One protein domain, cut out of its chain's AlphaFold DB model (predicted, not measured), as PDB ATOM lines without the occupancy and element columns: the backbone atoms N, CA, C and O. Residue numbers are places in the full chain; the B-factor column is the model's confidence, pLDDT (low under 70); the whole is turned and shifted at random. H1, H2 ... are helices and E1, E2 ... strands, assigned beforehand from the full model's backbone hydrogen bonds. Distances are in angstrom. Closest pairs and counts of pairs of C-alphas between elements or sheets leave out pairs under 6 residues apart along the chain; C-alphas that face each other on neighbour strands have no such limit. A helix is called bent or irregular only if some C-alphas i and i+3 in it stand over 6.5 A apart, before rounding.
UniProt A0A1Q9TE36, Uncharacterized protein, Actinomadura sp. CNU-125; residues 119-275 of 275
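AT A GLANCE: This is residues 119 to 275 of the 275 residues of an uncharacterized protein of Actinomadura sp. CNU-125 (UniProt A0A1Q9TE36). A small, strongly curled sheet of five strands, like part of a barrel, makes a head at one end of a rod, and two long helices, H3 and H5, run from it side by side as a stalk. At the far end H2 and H6 carry the stalk on, and H1 folds back from H2 as an arm whose residues 123 to 128 stick out free. The printed part has 157 residues, with six named helices and five named strands in the order H1 H2 H3 E1 E2 E3 H4 E4 E5 H5 H6. The sheet runs E3 E2 E1 E4 E5, antiparallel throughout; the class is mixed, helices and strands. The whole is loose, with a radius of gyration of the C-alphas of 22.0 A and spans of 69 by 30 by 23 A.

IN THESE COORDINATES: Find C-alpha 181 at (32.344, -58.311, 14.173), where E1, residues 181 to 187, begins its 18.4 A. E2 is residues 194 to 198, E3 204 to 208, E4 226 to 232 at 19.3 A, and E5 235 to 241 at 15.4 A. H4 is residues 211 to 215. H3, residues 153 to 179, spans 37.8 A, and H5, residues 245 to 264, spans 28.4 A. H1, residues 119 to 138, starts at C-alpha 119 (21.929, -41.686, 33.734) and spans 29.6 A. H2 is residues 142 to 151; H6, residues 267 to 273, ends at C-alpha 273 (33.679, -24.770, 53.605).

HOW THE PARTS SIT: Look first at the folded sheet, bent back on itself: E3 and E2 face E4 and E5, with E1 as the hinge. E1, E2 and E3 form a meander, each strand the antiparallel neighbour of the one before. Find N 183 and O 229 at 2.8 A between E1 and E4, N 196 and O 186 at 2.8 A between E2 and E1, N 205 and O 197 at 2.8 A between E3 and E2, and N 230 and O 240 at 2.8 A in the hairpin E4 and E5. H3 only grazes the sheet with residues 169 to 179, and H4 with residues 213 to 215. With residues 155 to 167 alone, H3 touches H5, closest at the C-alphas of Gly 159 and Gly 258, 4.1 A; they run opposite ways at 38 degrees, only just a steep tilt. H2 touches H6, closest at the C-alphas of Trp 148 and Pro 268, 6.3 A, at a shallow tilt of 15 degrees, opposite ways. H1 and H2 are a helical hairpin; the closest C-alphas, of Met 136 and Ala 145, are 5.7 A apart. Every O i to N i+4 pair is within hydrogen-bond range in H2, H3, H4, H5 and H6; in H1, 15 of 16 are.

THE WHOLE: The C-alphas of Gly 140 and Gly 202, the two farthest apart, are 69.3 A apart. The printed part has no cut and no long link. Its mean pLDDT is 75.0, with 40 residues under 70, among them 119 to 126, 148 to 153 and 264 to 272.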
ATOM      1  N   PRO A 119      23.056 -42.628  33.658       53.72
ATOM      2  CA  PRO A 119      21.929 -41.686  33.734       53.72
ATOM      3  C   PRO A 119      21.620 -41.201  35.161       53.72
ATOM      4  O   PRO A 119      21.345 -40.024  35.364       53.72
ATOM      5  N   LEU A 120      21.763 -42.058  36.180       54.53
ATOM      6  CA  LEU A 120      21.505 -41.674  37.577       54.53
ATOM      7  C   LEU A 120      22.552 -40.683  38.122       54.53
ATOM      8  O   LEU A 120      22.245 -39.835  38.952       54.53
ATOM      9  N   LYS A 121      23.797 -40.768  37.638       53.62
ATOM     10  CA  LYS A 121      24.911 -39.953  38.145       53.62
ATOM     11  C   LYS A 121      24.802 -38.489  37.726       53.62
ATOM     12  O   LYS A 121      25.127 -37.615  38.519       53.62
ATOM     13  N   ALA A 122      24.314 -38.236  36.512       58.22
ATOM     14  CA  ALA A 122      24.081 -36.882  36.022       58.22
ATOM     15  C   ALA A 122      22.955 -36.182  36.806       58.22
ATOM     16  O   ALA A 122      23.113 -35.030  37.200       58.22
ATOM     17  N   ALA A 123      21.866 -36.899  37.110       62.34
ATOM     18  CA  ALA A 123      20.750 -36.367  37.896       62.34
ATOM     19  C   ALA A 123      21.160 -36.020  39.339       62.34
ATOM     20  O   ALA A 123      20.833 -34.945  39.836       62.34
ATOM     21  N   VAL A 124      21.934 -36.896  39.993       66.25
ATOM     22  CA  VAL A 124      22.460 -36.648  41.348       66.25
ATOM     23  C   VAL A 124      23.412 -35.449  41.367       66.25
ATOM     24  O   VAL A 124      23.341 -34.628  42.278       66.25
ATOM     25  N   PHE A 125      24.269 -35.311  40.353       64.75
ATOM     26  CA  PHE A 125      25.202 -34.188  40.264       64.75
ATOM     27  C   PHE A 125      24.480 -32.847  40.068       64.75
ATOM     28  O   PHE A 125      24.808 -31.872  40.741       64.75
ATOM     29  N   ALA A 126      23.455 -32.806  39.211       65.06
ATOM     30  CA  ALA A 126      22.641 -31.609  39.003       65.06
ATOM     31  C   ALA A 126      21.892 -31.189  40.282       65.06
ATOM     32  O   ALA A 126      21.913 -30.015  40.649       65.06
ATOM     33  N   ALA A 127      21.290 -32.146  40.999       70.19
ATOM     34  CA  ALA A 127      20.611 -31.875  42.265       70.19
ATOM     35  C   ALA A 127      21.576 -31.335  43.335       70.19
ATOM     36  O   ALA A 127      21.260 -30.366  44.025       70.19
ATOM     37  N   PHE A 128      22.776 -31.916  43.431       73.12
ATOM     38  CA  PHE A 128      23.820 -31.449  44.343       73.12
ATOM     39  C   PHE A 128      24.266 -30.017  44.020       73.12
ATOM     40  O   PHE A 128      24.365 -29.186  44.921       73.12
ATOM     41  N   TYR A 129      24.469 -29.703  42.738       66.88
ATOM     42  CA  TYR A 129      24.883 -28.371  42.295       66.88
ATOM     43  C   TYR A 129      23.872 -27.281  42.692       66.88
ATOM     44  O   TYR A 129      24.258 -26.230  43.205       66.88
ATOM     45  N   VAL A 130      22.572 -27.549  42.516       72.69
ATOM     46  CA  VAL A 130      21.492 -26.620  42.897       72.69
ATOM     47  C   VAL A 130      21.385 -26.470  44.418       72.69
ATOM     48  O   VAL A 130      21.205 -25.356  44.913       72.69
ATOM     49  N   ALA A 131      21.541 -27.565  45.170       73.44
ATOM     50  CA  ALA A 131      21.491 -27.543  46.631       73.44
ATOM     51  C   ALA A 131      22.627 -26.700  47.231       73.44
ATOM     52  O   ALA A 131      22.386 -25.863  48.099       73.44
ATOM     53  N   VAL A 132      23.849 -26.866  46.719       67.50
ATOM     54  CA  VAL A 132      25.025 -26.076  47.113       67.50
ATOM     55  C   VAL A 132      24.827 -24.589  46.831       67.50
ATOM     56  O   VAL A 132      25.087 -23.759  47.700       67.50
ATOM     57  N   LEU A 133      24.361 -24.247  45.626       68.50
ATOM     58  CA  LEU A 133      24.135 -22.855  45.242       68.50
ATOM     59  C   LEU A 133      23.105 -22.199  46.171       68.50
ATOM     60  O   LEU A 133      23.322 -21.093  46.663       68.50
ATOM     61  N   THR A 134      22.014 -22.911  46.457       72.69
ATOM     62  CA  THR A 134      20.975 -22.454  47.387       72.69
ATOM     63  C   THR A 134      21.546 -22.231  48.787       72.69
ATOM     64  O   THR A 134      21.296 -21.190  49.389       72.69
ATOM     65  N   LEU A 135      22.366 -23.163  49.286       73.94
ATOM     66  CA  LEU A 135      23.003 -23.055  50.599       73.94
ATOM     67  C   LEU A 135      23.916 -21.821  50.699       73.94
ATOM     68  O   LEU A 135      23.846 -21.093  51.686       73.94
ATOM     69  N   MET A 136      24.728 -21.547  49.673       72.25
ATOM     70  CA  MET A 136      25.621 -20.379  49.648       72.25
ATOM     71  C   MET A 136      24.867 -19.045  49.627       72.25
ATOM     72  O   MET A 136      25.299 -18.087  50.268       72.25
ATOM     73  N   ILE A 137      23.737 -18.985  48.916       72.56
ATOM     74  CA  ILE A 137      22.865 -17.803  48.886       72.56
ATOM     75  C   ILE A 137      22.247 -17.565  50.270       72.56
ATOM     76  O   ILE A 137      22.268 -16.439  50.764       72.56
ATOM     77  N   VAL A 138      21.746 -18.623  50.916       81.69
ATOM     78  CA  VAL A 138      21.127 -18.545  52.252       81.69
ATOM     79  C   VAL A 138      22.145 -18.158  53.329       81.69
ATOM     80  O   VAL A 138      21.818 -17.390  54.228       81.69
ATOM     81  N   ALA A 139      23.389 -18.631  53.225       80.12
ATOM     82  CA  ALA A 139      24.462 -18.329  54.173       80.12
ATOM     83  C   ALA A 139      25.058 -16.909  54.030       80.12
ATOM     84  O   ALA A 139      26.012 -16.575  54.728       80.12
ATOM     85  N   GLY A 140      24.539 -16.071  53.123       75.56
ATOM     86  CA  GLY A 140      25.020 -14.695  52.928       75.56
ATOM     87  C   GLY A 140      26.363 -14.585  52.194       75.56
ATOM     88  O   GLY A 140      26.929 -13.499  52.094       75.56
ATOM     89  N   GLY A 141      26.874 -15.685  51.634       76.25
ATOM     90  CA  GLY A 141      28.145 -15.748  50.908       76.25
ATOM     91  C   GLY A 141      28.045 -15.237  49.471       76.25
ATOM     92  O   GLY A 141      28.450 -15.940  48.548       76.25
ATOM     93  N   THR A 142      27.501 -14.039  49.240       73.25
ATOM     94  CA  THR A 142      27.139 -13.548  47.893       73.25
ATOM     95  C   THR A 142      28.329 -13.496  46.925       73.25
ATOM     96  O   THR A 142      28.174 -13.800  45.744       73.25
ATOM     97  N   GLY A 143      29.537 -13.187  47.416       73.50
ATOM     98  CA  GLY A 143      30.770 -13.217  46.615       73.50
ATOM     99  C   GLY A 143      31.173 -14.630  46.171       73.50
ATOM    100  O   GLY A 143      31.522 -14.839  45.011       73.50
ATOM    101  N   TRP A 144      31.045 -15.620  47.059       67.50
ATOM    102  CA  TRP A 144      31.278 -17.034  46.743       67.50
ATOM    103  C   TRP A 144      30.185 -17.605  45.837       67.50
ATOM    104  O   TRP A 144      30.493 -18.354  44.914       67.50
ATOM    105  N   ALA A 145      28.934 -17.186  46.032       68.75
ATOM    106  CA  ALA A 145      27.812 -17.543  45.170       68.75
ATOM    107  C   ALA A 145      27.974 -16.979  43.748       68.75
ATOM    108  O   ALA A 145      27.640 -17.666  42.788       68.75
ATOM    109  N   LEU A 146      28.537 -15.776  43.585       69.88
ATOM    110  CA  LEU A 146      28.888 -15.213  42.274       69.88
ATOM    111  C   LEU A 146      30.072 -15.947  41.632       69.88
ATOM    112  O   LEU A 146      30.022 -16.265  40.446       69.88
ATOM    113  N   LEU A 147      31.109 -16.286  42.403       70.31
ATOM    114  CA  LEU A 147      32.247 -17.069  41.903       70.31
ATOM    115  C   LEU A 147      31.812 -18.479  41.455       70.31
ATOM    116  O   LEU A 147      32.246 -18.973  40.414       70.31
ATOM    117  N   TRP A 148      30.903 -19.105  42.206       69.50
ATOM    118  CA  TRP A 148      30.277 -20.390  41.889       69.50
ATOM    119  C   TRP A 148      29.264 -20.283  40.739       69.50
ATOM    120  O   TRP A 148      29.187 -21.155  39.884       69.50
ATOM    121  N   GLY A 149      28.501 -19.195  40.673       64.94
ATOM    122  CA  GLY A 149      27.483 -18.970  39.649       64.94
ATOM    123  C   GLY A 149      28.036 -18.518  38.297       64.94
ATOM    124  O   GLY A 149      27.391 -18.768  37.284       64.94
ATOM    125  N   VAL A 150      29.212 -17.876  38.262       66.50
ATOM    126  CA  VAL A 150      29.789 -17.253  37.051       66.50
ATOM    127  C   VAL A 150      31.156 -17.836  36.678       66.50
ATOM    128  O   VAL A 150      31.426 -18.035  35.496       66.50
ATOM    129  N   GLY A 151      32.013 -18.158  37.653       66.06
ATOM    130  CA  GLY A 151      33.368 -18.680  37.411       66.06
ATOM    131  C   GLY A 151      33.446 -20.205  37.276       66.06
ATOM    132  O   GLY A 151      34.195 -20.718  36.448       66.06
ATOM    133  N   SER A 152      32.646 -20.940  38.051       67.56
ATOM    134  CA  SER A 152      32.564 -22.409  37.997       67.56
ATOM    135  C   SER A 152      31.814 -23.007  36.785       67.56
ATOM    136  O   SER A 152      32.228 -24.074  36.316       67.56
ATOM    137  N   PRO A 153      30.772 -22.380  36.195       68.88
ATOM    138  CA  PRO A 153      30.003 -23.016  35.131       68.88
ATOM    139  C   PRO A 153      30.845 -23.293  33.891       68.88
ATOM    140  O   PRO A 153      30.723 -24.364  33.323       68.88
ATOM    141  N   ALA A 154      31.731 -22.382  33.480       73.38
ATOM    142  CA  ALA A 154      32.521 -22.550  32.259       73.38
ATOM    143  C   ALA A 154      33.433 -23.804  32.272       73.38
ATOM    144  O   ALA A 154      33.294 -24.635  31.369       73.38
ATOM    145  N   PRO A 155      34.319 -24.021  33.269       72.31
ATOM    146  CA  PRO A 155      35.134 -25.236  33.338       72.31
ATOM    147  C   PRO A 155      34.296 -26.488  33.618       72.31
ATOM    148  O   PRO A 155      34.579 -27.541  33.048       72.31
ATOM    149  N   THR A 156      33.232 -26.380  34.420       75.25
ATOM    150  CA  THR A 156      32.350 -27.520  34.712       75.25
ATOM    151  C   THR A 156      31.601 -27.974  33.462       75.25
ATOM    152  O   THR A 156      31.580 -29.159  33.147       75.25
ATOM    153  N   LEU A 157      31.024 -27.035  32.708       78.25
ATOM    154  CA  LEU A 157      30.277 -27.306  31.482       78.25
ATOM    155  C   LEU A 157      31.214 -27.791  30.371       78.25
ATOM    156  O   LEU A 157      30.919 -28.786  29.716       78.25
ATOM    157  N   GLY A 158      32.375 -27.148  30.202       77.94
ATOM    158  CA  GLY A 158      33.400 -27.582  29.250       77.94
ATOM    159  C   GLY A 158      33.919 -28.988  29.559       77.94
ATOM    160  O   GLY A 158      33.993 -29.837  28.668       77.94
ATOM    161  N   GLY A 159      34.192 -29.275  30.835       78.38
ATOM    162  CA  GLY A 159      34.542 -30.609  31.308       78.38
ATOM    163  C   GLY A 159      33.425 -31.628  31.074       78.38
ATOM    164  O   GLY A 159      33.703 -32.732  30.612       78.38
ATOM    165  N   ALA A 160      32.163 -31.258  31.331       79.00
ATOM    166  CA  ALA A 160      30.994 -32.112  31.119       79.00
ATOM    167  C   ALA A 160      30.821 -32.490  29.648       79.00
ATOM    168  O   ALA A 160      30.624 -33.665  29.338       79.00
ATOM    169  N   ILE A 161      30.933 -31.507  28.752       80.56
ATOM    170  CA  ILE A 161      30.833 -31.698  27.302       80.56
ATOM    171  C   ILE A 161      31.964 -32.607  26.823       80.56
ATOM    172  O   ILE A 161      31.696 -33.624  26.184       80.56
ATOM    173  N   LEU A 162      33.214 -32.296  27.181       79.75
ATOM    174  CA  LEU A 162      34.377 -33.088  26.778       79.75
ATOM    175  C   LEU A 162      34.288 -34.526  27.308       79.75
ATOM    176  O   LEU A 162      34.425 -35.486  26.551       79.75
ATOM    177  N   PHE A 163      34.011 -34.692  28.602       80.00
ATOM    178  CA  PHE A 163      33.884 -36.003  29.228       80.00
ATOM    179  C   PHE A 163      32.716 -36.800  28.640       80.00
ATOM    180  O   PHE A 163      32.860 -37.996  28.390       80.00
ATOM    181  N   GLY A 164      31.570 -36.157  28.411       76.50
ATOM    182  CA  GLY A 164      30.385 -36.771  27.822       76.50
ATOM    183  C   GLY A 164      30.628 -37.241  26.391       76.50
ATOM    184  O   GLY A 164      30.342 -38.397  26.082       76.50
ATOM    185  N   PHE A 165      31.216 -36.384  25.553       80.38
ATOM    186  CA  PHE A 165      31.545 -36.697  24.163       80.38
ATOM    187  C   PHE A 165      32.539 -37.859  24.066       80.38
ATOM    188  O   PHE A 165      32.289 -38.852  23.390       80.38
ATOM    189  N   VAL A 166      33.641 -37.803  24.818       81.69
ATOM    190  CA  VAL A 166      34.644 -38.875  24.782       81.69
ATOM    191  C   VAL A 166      34.067 -40.187  25.322       81.69
ATOM    192  O   VAL A 166      34.303 -41.260  24.762       81.69
ATOM    193  N   ASN A 167      33.262 -40.139  26.388       78.94
ATOM    194  CA  ASN A 167      32.653 -41.351  26.934       78.94
ATOM    195  C   ASN A 167      31.526 -41.917  26.071       78.94
ATOM    196  O   ASN A 167      31.297 -43.129  26.146       78.94
ATOM    197  N   SER A 168      30.823 -41.108  25.276       78.19
ATOM    198  CA  SER A 168      29.823 -41.615  24.331       78.19
ATOM    199  C   SER A 168      30.513 -42.437  23.239       78.19
ATOM    200  O   SER A 168      30.138 -43.591  23.029       78.19
ATOM    201  N   GLU A 169      31.613 -41.932  22.678       79.00
ATOM    202  CA  GLU A 169      32.439 -42.637  21.693       79.00
ATOM    203  C   GLU A 169      33.066 -43.911  22.264       79.00
ATOM    204  O   GLU A 169      32.985 -45.000  21.683       79.00
ATOM    205  N   VAL A 170      33.604 -43.837  23.483       81.75
ATOM    206  CA  VAL A 170      34.084 -45.022  24.202       81.75
ATOM    207  C   VAL A 170      32.946 -46.015  24.452       81.75
ATOM    208  O   VAL A 170      33.172 -47.225  24.415       81.75
ATOM    209  N   SER A 171      31.725 -45.548  24.714       75.56
ATOM    210  CA  SER A 171      30.565 -46.411  24.954       75.56
ATOM    211  C   SER A 171      30.103 -47.116  23.684       75.56
ATOM    212  O   SER A 171      29.913 -48.332  23.736       75.56
ATOM    213  N   LYS A 172      30.032 -46.414  22.546       77.38
ATOM    214  CA  LYS A 172      29.792 -47.014  21.222       77.38
ATOM    215  C   LYS A 172      30.815 -48.111  20.937       77.38
ATOM    216  O   LYS A 172      30.468 -49.284  20.790       77.38
ATOM    217  N   ARG A 173      32.108 -47.786  21.045       80.81
ATOM    218  CA  ARG A 173      33.204 -48.753  20.851       80.81
ATOM    219  C   ARG A 173      33.175 -49.892  21.875       80.81
ATOM    220  O   ARG A 173      33.590 -51.012  21.582       80.81
ATOM    221  N   ARG A 174      32.651 -49.670  23.087       75.44
ATOM    222  CA  ARG A 174      32.428 -50.732  24.087       75.44
ATOM    223  C   ARG A 174      31.297 -51.681  23.701       75.44
ATOM    224  O   ARG A 174      31.413 -52.861  24.045       75.44
ATOM    225  N   VAL A 175      30.224 -51.194  23.076       73.25
ATOM    226  CA  VAL A 175      29.134 -52.031  22.547       73.25
ATOM    227  C   VAL A 175      29.664 -52.865  21.385       73.25
ATOM    228  O   VAL A 175      29.595 -54.094  21.460       73.25
ATOM    229  N   LEU A 176      30.343 -52.228  20.430       75.69
ATOM    230  CA  LEU A 176      30.994 -52.893  19.298       75.69
ATOM    231  C   LEU A 176      32.031 -53.926  19.755       75.69
ATOM    232  O   LEU A 176      32.059 -55.048  19.277       75.69
ATOM    233  N   ARG A 177      32.803 -53.652  20.811       73.19
ATOM    234  CA  ARG A 177      33.722 -54.652  21.384       73.19
ATOM    235  C   ARG A 177      33.016 -55.888  21.970       73.19
ATOM    236  O   ARG A 177      33.674 -56.904  22.209       73.19
ATOM    237  N   ARG A 178      31.726 -55.797  22.319       68.56
ATOM    238  CA  ARG A 178      30.942 -56.900  22.909       68.56
ATOM    239  C   ARG A 178      30.129 -57.677  21.881       68.56
ATOM    240  O   ARG A 178      29.987 -58.878  22.080       68.56
ATOM    241  N   ARG A 179      29.555 -56.985  20.898       71.69
ATOM    242  CA  ARG A 179      28.606 -57.540  19.920       71.69
ATOM    243  C   ARG A 179      29.141 -57.538  18.498       71.69
ATOM    244  O   ARG A 179      28.692 -58.342  17.697       71.69
ATOM    245  N   GLY A 180      30.080 -56.647  18.217       72.50
ATOM    246  CA  GLY A 180      30.517 -56.375  16.870       72.50
ATOM    247  C   GLY A 180      31.494 -57.401  16.320       72.50
ATOM    248  O   GLY A 180      32.239 -58.059  17.058       72.50
ATOM    249  N   ILE A 181      31.470 -57.494  15.001       75.06
ATOM    250  CA  ILE A 181      32.344 -58.311  14.173       75.06
ATOM    251  C   ILE A 181      33.389 -57.372  13.574       75.06
ATOM    252  O   ILE A 181      33.053 -56.302  13.074       75.06
ATOM    253  N   THR A 182      34.664 -57.742  13.688       85.12
ATOM    254  CA  THR A 182      35.769 -56.971  13.108       85.12
ATOM    255  C   THR A 182      36.115 -57.547  11.745       85.12
ATOM    256  O   THR A 182      36.383 -58.744  11.647       85.12
ATOM    257  N   VAL A 183      36.129 -56.693  10.731       84.69
ATOM    258  CA  VAL A 183      36.429 -57.004   9.334       84.69
ATOM    259  C   VAL A 183      37.507 -56.062   8.814       84.69
ATOM    260  O   VAL A 183      37.750 -54.989   9.377       84.69
ATOM    261  N   VAL A 184      38.162 -56.478   7.735       88.69
ATOM    262  CA  VAL A 184      39.089 -55.624   6.998       88.69
ATOM    263  C   VAL A 184      38.285 -54.866   5.960       88.69
ATOM    264  O   VAL A 184      37.669 -55.480   5.093       88.69
ATOM    265  N   ALA A 185      38.295 -53.544   6.061       88.56
ATOM    266  CA  ALA A 185      37.671 -52.682   5.077       88.56
ATOM    267  C   ALA A 185      38.736 -52.107   4.142       88.56
ATOM    268  O   ALA A 185      39.837 -51.754   4.584       88.56
ATOM    269  N   THR A 186      38.403 -52.022   2.859       88.38
ATOM    270  CA  THR A 186      39.277 -51.490   1.814       88.38
ATOM    271  C   THR A 186      38.777 -50.121   1.391       88.38
ATOM    272  O   THR A 186      37.580 -49.912   1.247       88.38
ATOM    273  N   ARG A 187      39.681 -49.160   1.225       85.62
ATOM    274  CA  ARG A 187      39.324 -47.816   0.776       85.62
ATOM    275  C   ARG A 187      38.735 -47.866  -0.628       85.62
ATOM    276  O   ARG A 187      39.329 -48.477  -1.516       85.62
ATOM    277  N   VAL A 188      37.656 -47.116  -0.832       84.19
ATOM    278  CA  VAL A 188      37.073 -46.892  -2.154       84.19
ATOM    279  C   VAL A 188      37.051 -45.404  -2.483       84.19
ATOM    280  O   VAL A 188      36.665 -44.562  -1.671       84.19
ATOM    281  N   GLY A 189      37.523 -45.084  -3.689       74.69
ATOM    282  CA  GLY A 189      37.630 -43.722  -4.208       74.69
ATOM    283  C   GLY A 189      38.829 -42.914  -3.689       74.69
ATOM    284  O   GLY A 189      39.452 -43.216  -2.670       74.69
ATOM    285  N   GLU A 190      39.145 -41.833  -4.404       66.94
ATOM    286  CA  GLU A 190      40.284 -40.949  -4.100       66.94
ATOM    287  C   GLU A 190      40.024 -40.002  -2.914       66.94
ATOM    288  O   GLU A 190      40.960 -39.510  -2.286       66.94
ATOM    289  N   LEU A 191      38.754 -39.784  -2.545       63.31
ATOM    290  CA  LEU A 191      38.355 -38.870  -1.463       63.31
ATOM    291  C   LEU A 191      38.585 -39.434  -0.045       63.31
ATOM    292  O   LEU A 191      38.326 -38.754   0.946       63.31
ATOM    293  N   GLY A 192      39.140 -40.643   0.074       62.12
ATOM    294  CA  GLY A 192      39.934 -41.072   1.229       62.12
ATOM    295  C   GLY A 192      39.198 -41.411   2.532       62.12
ATOM    296  O   GLY A 192      39.864 -41.877   3.462       62.12
ATOM    297  N   THR A 193      37.879 -41.214   2.610       76.88
ATOM    298  CA  THR A 193      37.056 -41.426   3.822       76.88
ATOM    299  C   THR A 193      36.025 -42.546   3.701       76.88
ATOM    300  O   THR A 193      35.325 -42.830   4.669       76.88
ATOM    301  N   VAL A 194      35.899 -43.150   2.523       87.12
ATOM    302  CA  VAL A 194      34.940 -44.219   2.241       87.12
ATOM    303  C   VAL A 194      35.672 -45.555   2.214       87.12
ATOM    304  O   VAL A 194      36.723 -45.680   1.580       87.12
ATOM    305  N   PHE A 195      35.129 -46.536   2.926       88.00
ATOM    306  CA  PHE A 195      35.662 -47.888   2.983       88.00
ATOM    307  C   PHE A 195      34.557 -48.898   2.710       88.00
ATOM    308  O   PHE A 195      33.475 -48.797   3.279       88.00
ATOM    309  N   GLU A 196      34.857 -49.893   1.890       90.19
ATOM    310  CA  GLU A 196      33.982 -51.027   1.632       90.19
ATOM    311  C   GLU A 196      34.461 -52.256   2.394       90.19
ATOM    312  O   GLU A 196      35.661 -52.518   2.525       90.19
ATOM    313  N   PHE A 197      33.513 -53.025   2.908       87.38
ATOM    314  CA  PHE A 197      33.769 -54.307   3.542       87.38
ATOM    315  C   PHE A 197      32.664 -55.298   3.202       87.38
ATOM    316  O   PHE A 197      31.523 -54.925   2.947       87.38
ATOM    317  N   THR A 198      33.004 -56.581   3.243       83.25
ATOM    318  CA  THR A 198      32.021 -57.657   3.137       83.25
ATOM    319  C   THR A 198      31.578 -58.061   4.537       83.25
ATOM    320  O   THR A 198      32.411 -58.395   5.386       83.25
ATOM    321  N   ASP A 199      30.274 -58.000   4.796       81.88
ATOM    322  CA  ASP A 199      29.689 -58.451   6.052       81.88
ATOM    323  C   ASP A 199      29.697 -59.991   6.163       81.88
ATOM    324  O   ASP A 199      30.029 -60.730   5.232       81.88
ATOM    325  N   ALA A 200      29.364 -60.499   7.348       73.00
ATOM    326  CA  ALA A 200      29.324 -61.932   7.630       73.00
ATOM    327  C   ALA A 200      28.256 -62.700   6.823       73.00
ATOM    328  O   ALA A 200      28.341 -63.926   6.742       73.00
ATOM    329  N   GLU A 201      27.273 -62.009   6.242       71.56
ATOM    330  CA  GLU A 201      26.242 -62.584   5.369       71.56
ATOM    331  C   GLU A 201      26.678 -62.577   3.891       71.56
ATOM    332  O   GLU A 201      25.997 -63.151   3.043       71.56
ATOM    333  N   GLY A 202      27.844 -61.996   3.589       72.94
ATOM    334  CA  GLY A 202      28.375 -61.856   2.236       72.94
ATOM    335  C   GLY A 202      27.900 -60.593   1.517       72.94
ATOM    336  O   GLY A 202      28.191 -60.440   0.334       72.94
ATOM    337  N   GLY A 203      27.187 -59.697   2.202       78.56
ATOM    338  CA  GLY A 203      26.765 -58.409   1.668       78.56
ATOM    339  C   GLY A 203      27.919 -57.411   1.623       78.56
ATOM    340  O   GLY A 203      28.683 -57.280   2.578       78.56
ATOM    341  N   GLU A 204      28.043 -56.686   0.517       85.06
ATOM    342  CA  GLU A 204      28.957 -55.547   0.414       85.06
ATOM    343  C   GLU A 204      28.351 -54.337   1.128       85.06
ATOM    344  O   GLU A 204      27.177 -53.999   0.948       85.06
ATOM    345  N   ARG A 205      29.147 -53.704   1.988       84.38
ATOM    346  CA  ARG A 205      28.744 -52.569   2.815       84.38
ATOM    347  C   ARG A 205      29.768 -51.461   2.702       84.38
ATOM    348  O   ARG A 205      30.969 -51.716   2.668       84.38
ATOM    349  N   GLU A 206      29.275 -50.233   2.735       88.12
ATOM    350  CA  GLU A 206      30.090 -49.031   2.759       88.12
ATOM    351  C   GLU A 206      30.039 -48.403   4.155       88.12
ATOM    352  O   GLU A 206      28.985 -48.323   4.787       88.12
ATOM    353  N   VAL A 207      31.183 -47.930   4.637       85.25
ATOM    354  CA  VAL A 207      31.280 -47.107   5.837       85.25
ATOM    355  C   VAL A 207      32.077 -45.854   5.540       85.25
ATOM    356  O   VAL A 207      33.200 -45.881   5.028       85.25
ATOM    357  N   ARG A 208      31.486 -44.730   5.930       85.44
ATOM    358  CA  ARG A 208      32.132 -43.431   5.885       85.44
ATOM    359  C   ARG A 208      32.760 -43.144   7.240       85.44
ATOM    360  O   ARG A 208      32.060 -43.046   8.242       85.44
ATOM    361  N   LEU A 209      34.080 -43.004   7.262       80.06
ATOM    362  CA  LEU A 209      34.810 -42.594   8.455       80.06
ATOM    363  C   LEU A 209      35.097 -41.101   8.413       80.06
ATOM    364  O   LEU A 209      35.569 -40.571   7.406       80.06
ATOM    365  N   ASP A 210      34.892 -40.432   9.542       79.31
ATOM    366  CA  ASP A 210      35.352 -39.062   9.706       79.31
ATOM    367  C   ASP A 210      36.883 -38.986   9.671       79.31
ATOM    368  O   ASP A 210      37.611 -39.941   9.960       79.31
ATOM    369  N   ARG A 211      37.402 -37.803   9.332       73.06
ATOM    370  CA  ARG A 211      38.843 -37.576   9.144       73.06
ATOM    371  C   ARG A 211      39.672 -37.918  10.390       73.06
ATOM    372  O   ARG A 211      40.805 -38.380  10.252       73.06
ATOM    373  N   SER A 212      39.124 -37.695  11.586       70.62
ATOM    374  CA  SER A 212      39.743 -38.096  12.856       70.62
ATOM    375  C   SER A 212      39.779 -39.615  13.014       70.62
ATOM    376  O   SER A 212      40.833 -40.175  13.301       70.62
ATOM    377  N   ASP A 213      38.665 -40.290  12.732       74.25
ATOM    378  CA  ASP A 213      38.544 -41.742  12.867       74.25
ATOM    379  C   ASP A 213      39.421 -42.505  11.880       74.25
ATOM    380  O   ASP A 213      39.957 -43.556  12.234       74.25
ATOM    381  N   TYR A 214      39.610 -41.967  10.671       77.25
ATOM    382  CA  TYR A 214      40.552 -42.512   9.695       77.25
ATOM    383  C   TYR A 214      42.011 -42.355  10.143       77.25
ATOM    384  O   TYR A 214      42.809 -43.284  10.003       77.25
ATOM    385  N   ARG A 215      42.385 -41.185  10.677       76.50
ATOM    386  CA  ARG A 215      43.754 -40.931  11.157       76.50
ATOM    387  C   ARG A 215      44.128 -41.871  12.300       76.50
ATOM    388  O   ARG A 215      45.269 -42.323  12.371       76.50
ATOM    389  N   ASP A 216      43.161 -42.152  13.159       79.75
ATOM    390  CA  ASP A 216      43.351 -42.929  14.375       79.75
ATOM    391  C   ASP A 216      43.118 -44.435  14.177       79.75
ATOM    392  O   ASP A 216      43.337 -45.203  15.119       79.75
ATOM    393  N   ALA A 217      42.711 -44.861  12.975       80.75
ATOM    394  CA  ALA A 217      42.449 -46.253  12.631       80.75
ATOM    395  C   ALA A 217      43.729 -47.102  12.550       80.75
ATOM    396  O   ALA A 217      44.754 -46.695  11.996       80.75
ATOM    397  N   GLU A 218      43.649 -48.322  13.073       78.25
ATOM    398  CA  GLU A 218      44.660 -49.363  12.947       78.25
ATOM    399  C   GLU A 218      44.677 -49.874  11.499       78.25
ATOM    400  O   GLU A 218      43.659 -50.316  10.955       78.25
ATOM    401  N   ARG A 219      45.840 -49.738  10.854       80.00
ATOM    402  CA  ARG A 219      46.056 -50.098   9.450       80.00
ATOM    403  C   ARG A 219      46.590 -51.515   9.348       80.00
ATOM    404  O   ARG A 219      47.435 -51.914  10.148       80.00
ATOM    405  N   ILE A 220      46.146 -52.238   8.325       76.94
ATOM    406  CA  ILE A 220      46.653 -53.577   8.025       76.94
ATOM    407  C   ILE A 220      47.624 -53.497   6.849       76.94
ATOM    408  O   ILE A 220      47.246 -53.147   5.731       76.94
ATOM    409  N   GLY A 221      48.873 -53.892   7.099       70.00
ATOM    410  CA  GLY A 221      49.939 -53.905   6.100       70.00
ATOM    411  C   GLY A 221      50.600 -52.541   5.889       70.00
ATOM    412  O   GLY A 221      50.471 -51.627   6.701       70.00
ATOM    413  N   THR A 222      51.355 -52.416   4.799       59.69
ATOM    414  CA  THR A 222      52.133 -51.211   4.457       59.69
ATOM    415  C   THR A 222      51.335 -50.155   3.684       59.69
ATOM    416  O   THR A 222      51.827 -49.046   3.489       59.69
ATOM    417  N   GLY A 223      50.106 -50.469   3.256       60.53
ATOM    418  CA  GLY A 223      49.260 -49.582   2.453       60.53
ATOM    419  C   GLY A 223      48.252 -48.766   3.281       60.53
ATOM    420  O   GLY A 223      47.725 -49.266   4.274       60.53
ATOM    421  N   PRO A 224      47.926 -47.520   2.881       65.19
ATOM    422  CA  PRO A 224      46.920 -46.679   3.543       65.19
ATOM    423  C   PRO A 224      45.465 -47.113   3.293       65.19
ATOM    424  O   PRO A 224      44.555 -46.482   3.842       65.19
ATOM    425  N   ASP A 225      45.258 -48.152   2.481       80.56
ATOM    426  CA  ASP A 225      43.961 -48.504   1.898       80.56
ATOM    427  C   ASP A 225      43.242 -49.635   2.630       80.56
ATOM    428  O   ASP A 225      42.158 -50.021   2.215       80.56
ATOM    429  N   ARG A 226      43.816 -50.178   3.710       83.81
ATOM    430  CA  ARG A 226      43.195 -51.256   4.491       83.81
ATOM    431  C   ARG A 226      43.195 -50.932   5.971       83.81
ATOM    432  O   ARG A 226      44.250 -50.691   6.562       83.81
ATOM    433  N   ILE A 227      42.013 -50.957   6.572       87.12
ATOM    434  CA  ILE A 227      41.823 -50.663   7.992       87.12
ATOM    435  C   ILE A 227      40.914 -51.691   8.652       87.12
ATOM    436  O   ILE A 227      40.054 -52.295   8.009       87.12
ATOM    437  N   GLU A 228      41.094 -51.869   9.957       87.44
ATOM    438  CA  GLU A 228      40.189 -52.686  10.759       87.44
ATOM    439  C   GLU A 228      38.951 -51.889  11.169       87.44
ATOM    440  O   GLU A 228      39.043 -50.853  11.840       87.44
ATOM    441  N   ILE A 229      37.777 -52.418  10.826       87.75
ATOM    442  CA  ILE A 229      36.482 -51.850  11.200       87.75
ATOM    443  C   ILE A 229      35.699 -52.890  11.979       87.75
ATOM    444  O   ILE A 229      35.659 -54.061  11.622       87.75
ATOM    445  N   THR A 230      35.088 -52.472  13.084       86.44
ATOM    446  CA  THR A 230      34.165 -53.304  13.855       86.44
ATOM    447  C   THR A 230      32.746 -52.791  13.664       86.44
ATOM    448  O   THR A 230      32.493 -51.637  13.997       86.44
ATOM    449  N   TYR A 231      31.835 -53.638  13.188       82.88
ATOM    450  CA  TYR A 231      30.420 -53.305  12.974       82.88
ATOM    451  C   TYR A 231      29.500 -54.161  13.857       82.88
ATOM    452  O   TYR A 231      29.894 -55.261  14.250       82.88
ATOM    453  N   ASP A 232      28.308 -53.680  14.222       80.25
ATOM    454  CA  ASP A 232      27.291 -54.485  14.920       80.25
ATOM    455  C   ASP A 232      26.500 -55.323  13.894       80.25
ATOM    456  O   ASP A 232      25.877 -54.756  13.005       80.25
ATOM    457  N   PRO A 233      26.481 -56.666  13.971       69.06
ATOM    458  CA  PRO A 233      25.735 -57.483  13.013       69.06
ATOM    459  C   PRO A 233      24.217 -57.276  13.062       69.06
ATOM    460  O   PRO A 233      23.539 -57.601  12.097       69.06
ATOM    461  N   LEU A 234      23.673 -56.762  14.170       64.06
ATOM    462  CA  LEU A 234      22.243 -56.446  14.278       64.06
ATOM    463  C   LEU A 234      21.907 -55.037  13.771       64.06
ATOM    464  O   LEU A 234      20.735 -54.730  13.579       64.06
ATOM    465  N   ASP A 235      22.922 -54.191  13.605       70.88
ATOM    466  CA  ASP A 235      22.817 -52.820  13.111       70.88
ATOM    467  C   ASP A 235      24.104 -52.481  12.333       70.88
ATOM    468  O   ASP A 235      25.026 -51.885  12.898       70.88
ATOM    469  N   PRO A 236      24.230 -52.927  11.065       69.12
ATOM    470  CA  PRO A 236      25.476 -52.807  10.304       69.12
ATOM    471  C   PRO A 236      25.927 -51.365  10.054       69.12
ATOM    472  O   PRO A 236      27.118 -51.128   9.843       69.12
ATOM    473  N   GLU A 237      25.002 -50.404  10.123       72.38
ATOM    474  CA  GLU A 237      25.308 -48.970  10.064       72.38
ATOM    475  C   GLU A 237      26.104 -48.516  11.300       72.38
ATOM    476  O   GLU A 237      26.909 -47.583  11.236       72.38
ATOM    477  N   HIS A 238      25.962 -49.228  12.420       77.19
ATOM    478  CA  HIS A 238      26.770 -49.031  13.611       77.19
ATOM    479  C   HIS A 238      28.147 -49.668  13.441       77.19
ATOM    480  O   HIS A 238      28.373 -50.840  13.752       77.19
ATOM    481  N   SER A 239      29.115 -48.867  13.007       82.19
ATOM    482  CA  SER A 239      30.499 -49.302  12.849       82.19
ATOM    483  C   SER A 239      31.496 -48.292  13.415       82.19
ATOM    484  O   SER A 239      31.202 -47.111  13.586       82.19
ATOM    485  N   ALA A 240      32.677 -48.776  13.798       85.00
ATOM    486  CA  ALA A 240      33.778 -47.935  14.250       85.00
ATOM    487  C   ALA A 240      35.126 -48.559  13.891       85.00
ATOM    488  O   ALA A 240      35.303 -49.780  13.970       85.00
ATOM    489  N   SER A 241      36.102 -47.711  13.575       85.81
ATOM    490  CA  SER A 241      37.485 -48.138  13.370       85.81
ATOM    491  C   SER A 241      38.106 -48.695  14.657       85.81
ATOM    492  O   SER A 241      37.753 -48.317  15.787       85.81
ATOM    493  N   VAL A 242      39.067 -49.603  14.512       82.44
ATOM    494  CA  VAL A 242      39.917 -50.008  15.635       82.44
ATOM    495  C   VAL A 242      40.948 -48.908  15.871       82.44
ATOM    496  O   VAL A 242      41.684 -48.546  14.968       82.44
ATOM    497  N   LEU A 243      40.995 -48.349  17.081       81.88
ATOM    498  CA  LEU A 243      41.926 -47.262  17.402       81.88
ATOM    499  C   LEU A 243      43.358 -47.775  17.564       81.88
ATOM    500  O   LEU A 243      43.565 -48.769  18.269       81.88
ATOM    501  N   THR A 244      44.332 -47.026  17.052       77.50
ATOM    502  CA  THR A 244      45.763 -47.210  17.341       77.50
ATOM    503  C   THR A 244      46.086 -46.991  18.826       77.50
ATOM    504  O   THR A 244      45.335 -46.356  19.571       77.50
ATOM    505  N   GLY A 245      47.230 -47.506  19.291       74.44
ATOM    506  CA  GLY A 245      47.703 -47.317  20.671       74.44
ATOM    507  C   GLY A 245      47.756 -45.844  21.126       74.44
ATOM    508  O   GLY A 245      47.165 -45.526  22.161       74.44
ATOM    509  N   PRO A 246      48.388 -44.934  20.358       71.81
ATOM    510  CA  PRO A 246      48.430 -43.505  20.680       71.81
ATOM    511  C   PRO A 246      47.045 -42.852  20.729       71.81
ATOM    512  O   PRO A 246      46.764 -42.093  21.654       71.81
ATOM    513  N   ALA A 247      46.146 -43.192  19.801       75.94
ATOM    514  CA  ALA A 247      44.782 -42.668  19.806       75.94
ATOM    515  C   ALA A 247      43.990 -43.136  21.038       75.94
ATOM    516  O   ALA A 247      43.283 -42.351  21.673       75.94
ATOM    517  N   ARG A 248      44.163 -44.399  21.460       77.19
ATOM    518  CA  ARG A 248      43.583 -44.894  22.723       77.19
ATOM    519  C   ARG A 248      44.097 -44.103  23.924       77.19
ATOM    520  O   ARG A 248      43.306 -43.786  24.811       77.19
ATOM    521  N   LEU A 249      45.392 -43.784  23.960       74.19
ATOM    522  CA  LEU A 249      45.973 -42.964  25.022       74.19
ATOM    523  C   LEU A 249      45.387 -41.545  25.009       74.19
ATOM    524  O   LEU A 249      44.986 -41.055  26.061       74.19
ATOM    525  N   ALA A 250      45.256 -40.920  23.836       75.75
ATOM    526  CA  ALA A 250      44.655 -39.594  23.691       75.75
ATOM    527  C   ALA A 250      43.206 -39.555  24.208       75.75
ATOM    528  O   ALA A 250      42.845 -38.649  24.956       75.75
ATOM    529  N   VAL A 251      42.399 -40.577  23.906       81.44
ATOM    530  CA  VAL A 251      41.029 -40.733  24.430       81.44
ATOM    531  C   VAL A 251      41.010 -40.831  25.962       81.44
ATOM    532  O   VAL A 251      40.163 -40.217  26.619       81.44
ATOM    533  N   VAL A 252      41.948 -41.576  26.559       77.75
ATOM    534  CA  VAL A 252      42.075 -41.670  28.023       77.75
ATOM    535  C   VAL A 252      42.464 -40.318  28.620       77.75
ATOM    536  O   VAL A 252      41.827 -39.880  29.576       77.75
ATOM    537  N   MET A 253      43.445 -39.629  28.036       73.94
ATOM    538  CA  MET A 253      43.885 -38.313  28.503       73.94
ATOM    539  C   MET A 253      42.778 -37.263  28.387       73.94
ATOM    540  O   MET A 253      42.532 -36.540  29.346       73.94
ATOM    541  N   ALA A 254      42.046 -37.224  27.273       76.25
ATOM    542  CA  ALA A 254      40.908 -36.324  27.092       76.25
ATOM    543  C   ALA A 254      39.791 -36.602  28.111       76.25
ATOM    544  O   ALA A 254      39.215 -35.671  28.674       76.25
ATOM    545  N   SER A 255      39.534 -37.879  28.418       78.06
ATOM    546  CA  SER A 255      38.595 -38.260  29.482       78.06
ATOM    547  C   SER A 255      39.065 -37.779  30.859       78.06
ATOM    548  O   SER A 255      38.258 -37.288  31.643       78.06
ATOM    549  N   LEU A 256      40.360 -37.908  31.165       74.75
ATOM    550  CA  LEU A 256      40.931 -37.447  32.432       74.75
ATOM    551  C   LEU A 256      40.869 -35.924  32.553       74.75
ATOM    552  O   LEU A 256      40.438 -35.426  33.586       74.75
ATOM    553  N   ILE A 257      41.221 -35.190  31.496       76.25
ATOM    554  CA  ILE A 257      41.131 -33.725  31.458       76.25
ATOM    555  C   ILE A 257      39.680 -33.279  31.665       76.25
ATOM    556  O   ILE A 257      39.422 -32.432  32.515       76.25
ATOM    557  N   GLY A 258      38.724 -33.890  30.959       73.38
ATOM    558  CA  GLY A 258      37.300 -33.603  31.147       73.38
ATOM    559  C   GLY A 258      36.837 -33.851  32.586       73.38
ATOM    560  O   GLY A 258      36.134 -33.022  33.156       73.38
ATOM    561  N   ALA A 259      37.291 -34.944  33.209       74.94
ATOM    562  CA  ALA A 259      37.000 -35.249  34.609       74.94
ATOM    563  C   ALA A 259      37.647 -34.252  35.586       74.94
ATOM    564  O   ALA A 259      37.006 -33.846  36.551       74.94
ATOM    565  N   VAL A 260      38.889 -33.830  35.338       74.56
ATOM    566  CA  VAL A 260      39.580 -32.822  36.157       74.56
ATOM    567  C   VAL A 260      38.890 -31.468  36.051       74.56
ATOM    568  O   VAL A 260      38.707 -30.823  37.071       74.56
ATOM    569  N   LEU A 261      38.452 -31.048  34.863       76.56
ATOM    570  CA  LEU A 261      37.710 -29.796  34.679       76.56
ATOM    571  C   LEU A 261      36.338 -29.836  35.369       76.56
ATOM    572  O   LEU A 261      35.963 -28.885  36.051       76.56
ATOM    573  N   LEU A 262      35.638 -30.970  35.263       74.88
ATOM    574  CA  LEU A 262      34.398 -31.236  35.996       74.88
ATOM    575  C   LEU A 262      34.577 -31.124  37.514       74.88
ATOM    576  O   LEU A 262      33.738 -30.538  38.192       74.88
ATOM    577  N   LEU A 263      35.657 -31.699  38.050       72.25
ATOM    578  CA  LEU A 263      35.948 -31.689  39.485       72.25
ATOM    579  C   LEU A 263      36.531 -30.350  39.953       72.25
ATOM    580  O   LEU A 263      36.222 -29.904  41.050       72.25
ATOM    581  N   GLY A 264      37.341 -29.688  39.129       69.94
ATOM    582  CA  GLY A 264      37.936 -28.380  39.405       69.94
ATOM    583  C   GLY A 264      36.892 -27.269  39.480       69.94
ATOM    584  O   GLY A 264      37.041 -26.340  40.268       69.94
ATOM    585  N   GLY A 265      35.773 -27.424  38.769       66.75
ATOM    586  CA  GLY A 265      34.576 -26.612  38.973       66.75
ATOM    587  C   GLY A 265      34.033 -26.639  40.408       66.75
ATOM    588  O   GLY A 265      33.397 -25.682  40.841       66.75
ATOM    589  N   LEU A 266      34.330 -27.684  41.190       67.50
ATOM    590  CA  LEU A 266      33.915 -27.797  42.593       67.50
ATOM    591  C   LEU A 266      34.866 -27.085  43.571       67.50
ATOM    592  O   LEU A 266      34.562 -26.995  44.756       67.50
ATOM    593  N   PHE A 267      36.001 -26.556  43.112       69.50
ATOM    594  CA  PHE A 267      37.004 -25.918  43.971       69.50
ATOM    595  C   PHE A 267      36.483 -24.735  44.823       69.50
ATOM    596  O   PHE A 267      36.850 -24.660  45.998       69.50
ATOM    597  N   PRO A 268      35.587 -23.851  44.333       65.31
ATOM    598  CA  PRO A 268      35.066 -22.763  45.159       65.31
ATOM    599  C   PRO A 268      34.167 -23.234  46.319       65.31
ATOM    600  O   PRO A 268      34.031 -22.515  47.303       65.31
ATOM    601  N   LEU A 269      33.612 -24.454  46.259       65.31
ATOM    602  CA  LEU A 269      32.881 -25.075  47.374       65.31
ATOM    603  C   LEU A 269      33.826 -25.361  48.539       65.31
ATOM    604  O   LEU A 269      33.492 -25.117  49.692       65.31
ATOM    605  N   ILE A 270      35.006 -25.901  48.223       67.81
ATOM    606  CA  ILE A 270      36.010 -26.292  49.216       67.81
ATOM    607  C   ILE A 270      36.548 -25.042  49.914       67.81
ATOM    608  O   ILE A 270      36.675 -25.039  51.132       67.81
ATOM    609  N   GLY A 271      36.796 -23.967  49.158       68.56
ATOM    610  CA  GLY A 271      37.207 -22.678  49.719       68.56
ATOM    611  C   GLY A 271      36.175 -22.081  50.680       68.56
ATOM    612  O   GLY A 271      36.551 -21.583  51.732       68.56
ATOM    613  N   PHE A 272      34.884 -22.189  50.361       68.69
ATOM    614  CA  PHE A 272      33.806 -21.723  51.236       68.69
ATOM    615  C   PHE A 272      33.629 -22.567  52.503       68.69
ATOM    616  O   PHE A 272      33.330 -22.016  53.549       68.69
ATOM    617  N   LEU A 273      33.811 -23.889  52.434       71.69
ATOM    618  CA  LEU A 273      33.679 -24.770  53.605       71.69
ATOM    619  C   LEU A 273      34.841 -24.653  54.608       71.69
ATOM    620  O   LEU A 273      34.722 -25.145  55.726       71.69
ATOM    621  N   LEU A 274      35.970 -24.070  54.197       75.50
ATOM    622  CA  LEU A 274      37.163 -23.883  55.032       75.50
ATOM    623  C   LEU A 274      37.232 -22.496  55.701       75.50
ATOM    624  O   LEU A 274      38.188 -22.240  56.434       75.50
ATOM    625  N   LEU A 275      36.259 -21.621  55.432       67.69
ATOM    626  CA  LEU A 275      36.130 -20.253  55.949       67.69
ATOM    627  C   LEU A 275      34.967 -20.161  56.940       67.69
ATOM    628  O   LEU A 275      35.129 -19.416  57.930       67.69
TER     629      LEU A 275